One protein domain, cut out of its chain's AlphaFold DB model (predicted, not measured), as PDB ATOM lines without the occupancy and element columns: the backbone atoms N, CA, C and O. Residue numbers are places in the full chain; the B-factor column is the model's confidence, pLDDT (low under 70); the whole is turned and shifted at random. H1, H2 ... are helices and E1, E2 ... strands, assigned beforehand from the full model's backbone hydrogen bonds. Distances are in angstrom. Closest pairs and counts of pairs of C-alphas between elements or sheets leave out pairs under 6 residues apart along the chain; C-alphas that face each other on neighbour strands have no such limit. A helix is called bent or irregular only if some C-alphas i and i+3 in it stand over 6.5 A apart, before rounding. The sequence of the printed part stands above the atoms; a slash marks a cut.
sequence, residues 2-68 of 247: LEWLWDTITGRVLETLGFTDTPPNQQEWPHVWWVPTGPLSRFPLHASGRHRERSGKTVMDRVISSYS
ATOM      1  N   LEU A   2      24.494  34.816 -51.673       94.62
ATOM      2  CA  LEU A   2      24.773  33.659 -50.791       94.62
ATOM      3  C   LEU A   2      26.254  33.254 -50.742       94.62
ATOM      4  O   LEU A   2      26.768  32.956 -49.672       94.62
ATOM      5  N   GLU A   3      26.933  33.295 -51.886       96.12
ATOM      6  CA  GLU A   3      28.380  33.064 -51.988       96.12
ATOM      7  C   GLU A   3      29.193  34.168 -51.292       96.12
ATOM      8  O   GLU A   3      30.121  33.883 -50.550       96.12
ATOM      9  N   TRP A   4      28.767  35.428 -51.408       95.94
ATOM     10  CA  TRP A   4      29.405  36.539 -50.694       95.94
ATOM     11  C   TRP A   4      29.248  36.421 -49.168       95.94
ATOM     12  O   TRP A   4      30.221  36.609 -48.439       95.94
ATOM     13  N   LEU A   5      28.048  36.068 -48.681       96.50
ATOM     14  CA  LEU A   5      27.795  35.791 -47.258       96.50
ATOM     15  C   LEU A   5      28.671  34.643 -46.751       96.50
ATOM     16  O   LEU A   5      29.173  34.706 -45.633       96.50
ATOM     17  N   TRP A   6      28.868  33.624 -47.586       96.94
ATOM     18  CA  TRP A   6      29.774  32.521 -47.302       96.94
ATOM     19  C   TRP A   6      31.220  32.989 -47.147       96.94
ATOM     20  O   TRP A   6      31.801  32.819 -46.078       96.94
ATOM     21  N   ASP A   7      31.773  33.639 -48.169       96.06
ATOM     22  CA  ASP A   7      33.182  34.047 -48.198       96.06
ATOM     23  C   ASP A   7      33.531  35.094 -47.123       96.06
ATOM     24  O   ASP A   7      34.669  35.177 -46.644       96.06
ATOM     25  N   THR A   8      32.547  35.910 -46.745       96.06
ATOM     26  CA  THR A   8      32.751  37.067 -45.865       96.06
ATOM     27  C   THR A   8      32.403  36.766 -44.411       96.06
ATOM     28  O   THR A   8      33.028  37.329 -43.514       96.06
ATOM     29  N   ILE A   9      31.415  35.898 -44.163       96.12
ATOM     30  CA  ILE A   9      30.834  35.699 -42.828       96.12
ATOM     31  C   ILE A   9      30.851  34.224 -42.448       96.12
ATOM     32  O   ILE A   9      31.638  33.811 -41.599       96.12
ATOM     33  N   THR A  10      29.966  33.421 -43.035       97.44
ATOM     34  CA  THR A  10      29.635  32.108 -42.469       97.44
ATOM     35  C   THR A  10      30.742  31.088 -42.678       97.44
ATOM     36  O   THR A  10      31.031  30.349 -41.746       97.44
ATOM     37  N   GLY A  11      31.429  31.095 -43.824       96.88
ATOM     38  CA  GLY A  11      32.580  30.225 -44.067       96.88
ATOM     39  C   GLY A  11      33.681  30.451 -43.030       96.88
ATOM     40  O   GLY A  11      34.138  29.500 -42.406       96.88
ATOM     41  N   ARG A  12      34.006  31.719 -42.744       97.06
ATOM     42  CA  ARG A  12      35.010  32.100 -41.734       97.06
ATOM     43  C   ARG A  12      34.600  31.714 -40.315       97.06
ATOM     44  O   ARG A  12      35.433  31.265 -39.528       97.06
ATOM     45  N   VAL A  13      33.321  31.887 -39.976       97.06
ATOM     46  CA  VAL A  13      32.780  31.445 -38.681       97.06
ATOM     47  C   VAL A  13      32.915  29.930 -38.546       97.06
ATOM     48  O   VAL A  13      33.416  29.461 -37.530       97.06
ATOM     49  N   LEU A  14      32.520  29.165 -39.566       97.56
ATOM     50  CA  LEU A  14      32.614  27.706 -39.538       97.56
ATOM     51  C   LEU A  14      34.065  27.214 -39.477       97.56
ATOM     52  O   LEU A  14      34.348  26.298 -38.713       97.56
ATOM     53  N   GLU A  15      34.990  27.851 -40.197       96.69
ATOM     54  CA  GLU A  15      36.431  27.574 -40.096       96.69
ATOM     55  C   GLU A  15      36.955  27.814 -38.676       96.69
ATOM     56  O   GLU A  15      37.644  26.964 -38.120       96.69
ATOM     57  N   THR A  16      36.570  28.932 -38.055       97.38
ATOM     58  CA  THR A  16      36.972  29.268 -36.678       97.38
ATOM     59  C   THR A  16      36.433  28.258 -35.661       97.38
ATOM     60  O   THR A  16      37.104  27.947 -34.680       97.38
ATOM     61  N   LEU A  17      35.227  27.733 -35.893       95.88
ATOM     62  CA  LEU A  17      34.599  26.712 -35.049       95.88
ATOM     63  C   LEU A  17      35.092  25.284 -35.347       95.88
ATOM     64  O   LEU A  17      34.722  24.361 -34.627       95.88
ATOM     65  N   GLY A  18      35.905  25.086 -36.390       95.75
ATOM     66  CA  GLY A  18      36.382  23.768 -36.818       95.75
ATOM     67  C   GLY A  18      35.357  22.938 -37.602       95.75
ATOM     68  O   GLY A  18      35.564  21.747 -37.812       95.75
ATOM     69  N   PHE A  19      34.256  23.539 -38.060       95.25
ATOM     70  CA  PHE A  19      33.224  22.882 -38.870       95.25
ATOM     71  C   PHE A  19      33.552  23.028 -40.363       95.25
ATOM     72  O   PHE A  19      32.899  23.769 -41.104       95.25
ATOM     73  N   THR A  20      34.629  22.383 -40.811       93.31
ATOM     74  CA  THR A  20      35.175  22.563 -42.170       93.31
ATOM     75  C   THR A  20      34.599  21.617 -43.210       93.31
ATOM     76  O   THR A  20      34.660  21.929 -44.397       93.31
ATOM     77  N   ASP A  21      34.004  20.508 -42.786       92.25
ATOM     78  CA  ASP A  21      33.571  19.427 -43.663       92.25
ATOM     79  C   ASP A  21      32.217  18.888 -43.218       92.25
ATOM     80  O   ASP A  21      31.762  19.141 -42.099       92.25
ATOM     81  N   THR A  22      31.561  18.154 -44.113       92.56
ATOM     82  CA  THR A  22      30.313  17.472 -43.782       92.56
ATOM     83  C   THR A  22      30.571  16.417 -42.713       92.56
ATOM     84  O   THR A  22      31.452  15.572 -42.915       92.56
ATOM     85  N   PRO A  23      29.822  16.434 -41.592       90.88
ATOM     86  CA  PRO A  23      29.933  15.396 -40.582       90.88
ATOM     87  C   PRO A  23      29.760  14.006 -41.220       90.88
ATOM     88  O   PRO A  23      28.820  13.810 -41.997       90.88
ATOM     89  N   PRO A  24      30.647  13.035 -40.930       87.50
ATOM     90  CA  PRO A  24      30.498  11.666 -41.398       87.50
ATOM     91  C   PRO A  24      29.124  11.093 -41.053       87.50
ATOM     92  O   PRO A  24      28.533  11.428 -40.021       87.50
ATOM     93  N   ASN A  25      28.644  10.164 -41.883       77.00
ATOM     94  CA  ASN A  25      27.421   9.423 -41.590       77.00
ATOM     95  C   ASN A  25      27.487   8.854 -40.162       77.00
ATOM     96  O   ASN A  25      28.486   8.237 -39.801       77.00
ATOM     97  N   GLN A  26      26.403   9.025 -39.396       73.94
ATOM     98  CA  GLN A  26      26.234   8.591 -37.996       73.94
ATOM     99  C   GLN A  26      26.847   9.499 -36.912       73.94
ATOM    100  O   GLN A  26      26.644   9.211 -35.734       73.94
ATOM    101  N   GLN A  27      27.536  10.598 -37.249       82.38
ATOM    102  CA  GLN A  27      27.880  11.614 -36.244       82.38
ATOM    103  C   GLN A  27      26.732  12.603 -36.014       82.38
ATOM    104  O   GLN A  27      26.011  12.974 -36.943       82.38
ATOM    105  N   GLU A  28      26.586  13.053 -34.764       87.88
ATOM    106  CA  GLU A  28      25.718  14.185 -34.450       87.88
ATOM    107  C   GLU A  28      26.226  15.437 -35.159       87.88
ATOM    108  O   GLU A  28      27.407  15.785 -35.102       87.88
ATOM    109  N   TRP A  29      25.309  16.127 -35.827       93.56
ATOM    110  CA  TRP A  29      25.637  17.362 -36.508       93.56
ATOM    111  C   TRP A  29      25.834  18.497 -35.497       93.56
ATOM    112  O   TRP A  29      24.986  18.691 -34.620       93.56
ATOM    113  N   PRO A  30      26.895  19.308 -35.635       94.94
ATOM    114  CA  PRO A  30      27.068  20.492 -34.808       94.94
ATOM    115  C   PRO A  30      25.918  21.486 -35.017       94.94
ATOM    116  O   PRO A  30      25.477  21.730 -36.142       94.94
ATOM    117  N   HIS A  31      25.442  22.091 -33.924       94.38
ATOM    118  CA  HIS A  31      24.342  23.058 -33.942       94.38
ATOM    119  C   HIS A  31      24.851  24.482 -33.711       94.38
ATOM    120  O   HIS A  31      25.333  24.815 -32.627       94.38
ATOM    121  N   VAL A  32      24.688  25.346 -34.713       95.75
ATOM    122  CA  VAL A  32      25.008  26.773 -34.630       95.75
ATOM    123  C   VAL A  32      23.736  27.601 -34.447       95.75
ATOM    124  O   VAL A  32      22.768  27.475 -35.199       95.75
ATOM    125  N   TRP A  33      23.761  28.485 -33.447       94.12
ATOM    126  CA  TRP A  33      22.721  29.482 -33.202       94.12
ATOM    127  C   TRP A  33      23.189  30.852 -33.693       94.12
ATOM    128  O   TRP A  33      24.080  31.463 -33.104       94.12
ATOM    129  N   TRP A  34      22.577  31.336 -34.766       93.81
ATOM    130  CA  TRP A  34      22.850  32.644 -35.343       93.81
ATOM    131  C   TRP A  34      22.060  33.723 -34.596       93.81
ATOM    132  O   TRP A  34      20.835  33.649 -34.496       93.81
ATOM    133  N   VAL A  35      22.758  34.750 -34.111       91.88
ATOM    134  CA  VAL A  35      22.157  35.959 -33.520       91.88
ATOM    135  C   VAL A  35      22.536  37.154 -34.401       91.88
ATOM    136  O   VAL A  35      23.463  37.889 -34.064       91.88
ATOM    137  N   PRO A  36      21.933  37.287 -35.599       88.56
ATOM    138  CA  PRO A  36      22.269  38.366 -36.517       88.56
ATOM    139  C   PRO A  36      21.705  39.699 -36.015       88.56
ATOM    140  O   PRO A  36      20.619  39.743 -35.444       88.56
ATOM    141  N   THR A  37      22.416  40.785 -36.297       85.38
ATOM    142  CA  THR A  37      21.991  42.158 -35.995       85.38
ATOM    143  C   THR A  37      22.003  43.007 -37.261       85.38
ATOM    144  O   THR A  37      22.685  42.691 -38.245       85.38
ATOM    145  N   GLY A  38      21.258  44.103 -37.243       83.31
ATOM    146  CA  GLY A  38      21.177  45.064 -38.325       83.31
ATOM    147  C   GLY A  38      20.719  44.415 -39.635       83.31
ATOM    148  O   GLY A  38      19.947  43.454 -39.633       83.31
ATOM    149  N   PRO A  39      21.245  44.865 -40.786       82.38
ATOM    150  CA  PRO A  39      20.893  44.310 -42.093       82.38
ATOM    151  C   PRO A  39      21.119  42.797 -42.237       82.38
ATOM    152  O   PRO A  39      20.507  42.174 -43.105       82.38
ATOM    153  N   LEU A  40      21.979  42.189 -41.407       85.31
ATOM    154  CA  LEU A  40      22.275  40.760 -41.481       85.31
ATOM    155  C   LEU A  40      21.060  39.891 -41.124       85.31
ATOM    156  O   LEU A  40      20.950  38.776 -41.635       85.31
ATOM    157  N   SER A  41      20.132  40.405 -40.308       82.44
ATOM    158  CA  SER A  41      18.920  39.685 -39.886       82.44
ATOM    159  C   SER A  41      17.990  39.344 -41.052       82.44
ATOM    160  O   SER A  41      17.204  38.403 -40.974       82.44
ATOM    161  N   ARG A  42      18.132  40.050 -42.180       78.81
ATOM    162  CA  ARG A  42      17.365  39.803 -43.403       78.81
ATOM    163  C   ARG A  42      17.886  38.628 -44.218       78.81
ATOM    164  O   ARG A  42      17.180  38.159 -45.102       78.81
ATOM    165  N   PHE A  43      19.116  38.173 -43.993       87.06
ATOM    166  CA  PHE A  43      19.755  37.203 -44.875       87.06
ATOM    167  C   PHE A  43      19.683  35.771 -44.330       87.06
ATOM    168  O   PHE A  43      19.848  35.538 -43.131       87.06
ATOM    169  N   PRO A  44      19.521  34.765 -45.210       89.75
ATOM    170  CA  PRO A  44      19.427  33.378 -44.799       89.75
ATOM    171  C   PRO A  44      20.844  32.826 -44.605       89.75
ATOM    172  O   PRO A  44      21.362  32.114 -45.461       89.75
ATOM    173  N   LEU A  45      21.499  33.188 -43.495       94.50
ATOM    174  CA  LEU A  45      22.852  32.708 -43.158       94.50
ATOM    175  C   LEU A  45      22.979  31.183 -43.287       94.50
ATOM    176  O   LEU A  45      23.949  30.700 -43.865       94.50
ATOM    177  N   HIS A  46      21.961  30.440 -42.853       94.81
ATOM    178  CA  HIS A  46      21.879  28.988 -42.990       94.81
ATOM    179  C   HIS A  46      21.990  28.496 -44.441       94.81
ATOM    180  O   HIS A  46      22.505  27.414 -44.658       94.81
ATOM    181  N   ALA A  47      21.563  29.280 -45.435       94.75
ATOM    182  CA  ALA A  47      21.601  28.917 -46.855       94.75
ATOM    183  C   ALA A  47      22.843  29.453 -47.595       94.75
ATOM    184  O   ALA A  47      22.972  29.280 -48.811       94.75
ATOM    185  N   SER A  48      23.747  30.152 -46.906       96.62
ATOM    186  CA  SER A  48      24.974  30.663 -47.524       96.62
ATOM    187  C   SER A  48      25.899  29.521 -47.962       96.62
ATOM    188  O   SER A  48      25.995  28.480 -47.308       96.62
ATOM    189  N   GLY A  49      26.557  29.703 -49.107       96.44
ATOM    190  CA  GLY A  49      27.447  28.693 -49.671       96.44
ATOM    191  C   GLY A  49      27.751  28.887 -51.152       96.44
ATOM    192  O   GLY A  49      27.079  29.649 -51.857       96.44
ATOM    193  N   ARG A  50      28.756  28.152 -51.634       94.88
ATOM    194  CA  ARG A  50      29.182  28.109 -53.042       94.88
ATOM    195  C   ARG A  50      28.445  27.024 -53.824       94.88
ATOM    196  O   ARG A  50      29.030  26.081 -54.352       94.88
ATOM    197  N   HIS A  51      27.127  27.176 -53.928       93.00
ATOM    198  CA  HIS A  51      26.221  26.175 -54.517       93.00
ATOM    199  C   HIS A  51      26.576  25.752 -55.953       93.00
ATOM    200  O   HIS A  51      26.307  24.622 -56.353       93.00
ATOM    201  N   ARG A  52      27.196  26.642 -56.742       92.00
ATOM    202  CA  ARG A  52      27.582  26.365 -58.138       92.00
ATOM    203  C   ARG A  52      28.735  25.374 -58.262       92.00
ATOM    204  O   ARG A  52      28.781  24.637 -59.240       92.00
ATOM    205  N   GLU A  53      29.636  25.350 -57.284       90.56
ATOM    206  CA  GLU A  53      30.800  24.460 -57.287       90.56
ATOM    207  C   GLU A  53      30.423  23.010 -56.953       90.56
ATOM    208  O   GLU A  53      31.195  22.103 -57.246       90.56
ATOM    209  N   ARG A  54      29.254  22.784 -56.324       84.00
ATOM    210  CA  ARG A  54      28.828  21.475 -55.785       84.00
ATOM    211  C   ARG A  54      29.897  20.816 -54.898       84.00
ATOM    212  O   ARG A  54      30.028  19.599 -54.870       84.00
ATOM    213  N   SER A  55      30.656  21.638 -54.178       87.06
ATOM    214  CA  SER A  55      31.819  21.229 -53.387       87.06
ATOM    215  C   SER A  55      31.502  20.917 -51.919       87.06
ATOM    216  O   SER A  55      32.423  20.653 -51.154       87.06
ATOM    217  N   GLY A  56      30.237  21.011 -51.489       89.69
ATOM    218  CA  GLY A  56      29.854  20.916 -50.069       89.69
ATOM    219  C   GLY A  56      30.267  22.138 -49.233       89.69
ATOM    220  O   GLY A  56      30.186  22.138 -48.005       89.69
ATOM    221  N   LYS A  57      30.740  23.215 -49.877       94.00
ATOM    222  CA  LYS A  57      31.080  24.490 -49.223       94.00
ATOM    223  C   LYS A  57      29.826  25.321 -48.970       94.00
ATOM    224  O   LYS A  57      29.638  26.389 -49.559       94.00
ATOM    225  N   THR A  58      28.943  24.795 -48.133       96.75
ATOM    226  CA  THR A  58      27.726  25.475 -47.697       96.75
ATOM    227  C   THR A  58      27.531  25.292 -46.199       96.75
ATOM    228  O   THR A  58      28.089  24.380 -45.589       96.75
ATOM    229  N   VAL A  59      26.746  26.176 -45.584       97.19
ATOM    230  CA  VAL A  59      26.415  26.051 -44.158       97.19
ATOM    231  C   VAL A  59      25.553  24.810 -43.906       97.19
ATOM    232  O   VAL A  59      25.789  24.100 -42.931       97.19
ATOM    233  N   MET A  60      24.607  24.513 -44.803       94.94
ATOM    234  CA  MET A  60      23.694  23.365 -44.675       94.94
ATOM    235  C   MET A  60      24.399  22.017 -44.807       94.94
ATOM    236  O   MET A  60      23.885  21.032 -44.301       94.94
ATOM    237  N   ASP A  61      25.565  21.973 -45.449       94.75
ATOM    238  CA  ASP A  61      26.368  20.754 -45.561       94.75
ATOM    239  C   ASP A  61      27.259  20.521 -44.331       94.75
ATOM    240  O   ASP A  61      28.001  19.545 -44.312       94.75
ATOM    241  N   ARG A  62      27.247  21.417 -43.330       95.44
ATOM    242  CA  ARG A  62      28.217  21.411 -42.217       95.44
ATOM    243  C   ARG A  62      27.597  21.491 -40.829       95.44
ATOM    244  O   ARG A  62      28.137  20.904 -39.898       95.44
ATOM    245  N   VAL A  63      26.511  22.246 -40.661       96.62
ATOM    246  CA  VAL A  63      25.901  22.501 -39.347       96.62
ATOM    247  C   VAL A  63      24.378  22.522 -39.431       96.62
ATOM    248  O   VAL A  63      23.793  23.006 -40.401       96.62
ATOM    249  N   ILE A  64      23.721  22.105 -38.350       94.75
ATOM    250  CA  ILE A  64      22.325  22.469 -38.102       94.75
ATOM    251  C   ILE A  64      22.311  23.948 -37.712       94.75
ATOM    252  O   ILE A  64      23.094  24.388 -36.872       94.75
ATOM    253  N   SER A  65      21.426  24.731 -38.324       95.25
ATOM    254  CA  SER A  65      21.312  26.168 -38.066       95.25
ATOM    255  C   SER A  65      19.996  26.507 -37.376       95.25
ATOM    256  O   SER A  65      18.924  26.113 -37.826       95.25
ATOM    257  N   SER A  66      20.059  27.308 -36.317       92.56
ATOM    258  CA  SER A  66      18.887  27.972 -35.737       92.56
ATOM    259  C   SER A  66      19.172  29.444 -35.492       92.56
ATOM    260  O   SER A  66      20.321  29.873 -35.515       92.56
ATOM    261  N   TYR A  67      18.118  30.225 -35.285       90.06
ATOM    262  CA  TYR A  67      18.208  31.665 -35.082       90.06
ATOM    263  C   TYR A  67      17.691  32.034 -33.700       90.06
ATOM    264  O   TYR A  67      16.807  31.371 -33.157       90.06
ATOM    265  N   SER A  68      18.238  33.103 -33.135       87.56
ATOM    266  CA  SER A  68      17.689  33.734 -31.941       87.56
ATOM    267  C   SER A  68      17.778  35.254 -32.077       87.56
ATOM    268  O   SER A  68      18.792  35.745 -32.568       87.56
TER     269      SER A  68
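What this domain is: This is residues 2 to 68 of the 247 residues of the protein "CHAT domain-containing protein" of Fusarium odoratissimum NRRL 54006 (UniProt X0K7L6). A short parallel ribbon of two strands, E1 and E2, forms one side of the domain and the kinked helix H1 another, while the long looping stretch of residues 43 to 63, its C-alphas 2 to 16 A from the mean of all C-alphas, passes near the middle in part and swings far outward round residue 54. The little helix H2 sits near one end of the longest axis, and the loop of residues 18 to 30 reaches the other. The printed part has 67 residues, with two named helices and two named strands in the order H1, E1, H2, E2. The class is mixed, helices and strands, though under half of the residues are in named elements. The whole is compact, with a radius of gyration of the C-alphas of 11.5 A and spans of 36 by 27 by 17 A.

How they stand to each other: E1, residues 31 to 34, and E2, residues 64 to 67, are parallel neighbours at 28 degrees. C-alphas 31 and 64 face each other at 4.7 A; N 32 and O 64 are within hydrogen-bond range at 2.8 A, and N 66 and O 32 at 2.9 A. With H2, residues 38 to 42, they form a strand-helix-strand unit, two parallel strands joined through a helix, with a right-handed crossover. H1, residues 2 to 17, is apart from H2 and E2. In H1, 9 of 12 O i to N i+4 pairs are within range; in H2, 0 of 1, but 2 of 2 O i to N i+3 pairs.

Where its parts are: E1 is 9.8 A long and E2 10.5 A, ending at C-alpha 67 (18.208, 31.665, -35.082). H1 begins at C-alpha 2 (24.773, 33.659, -50.791) and is 19.8 A long, with a kink of 41 degrees near residue 9; it is irregular, C-alphas 8 and 11 being 7.1 A apart. H2 is 8.2 A long.

The domain as a whole: The C-alphas of Gln 26 and Gly 38 are the two farthest apart, 36.8 A. The links H1 to E1 and H2 to E2 are long; E1 to H2 is tight. The printed part has no cut, and no printed residue is under 70 in pLDDT.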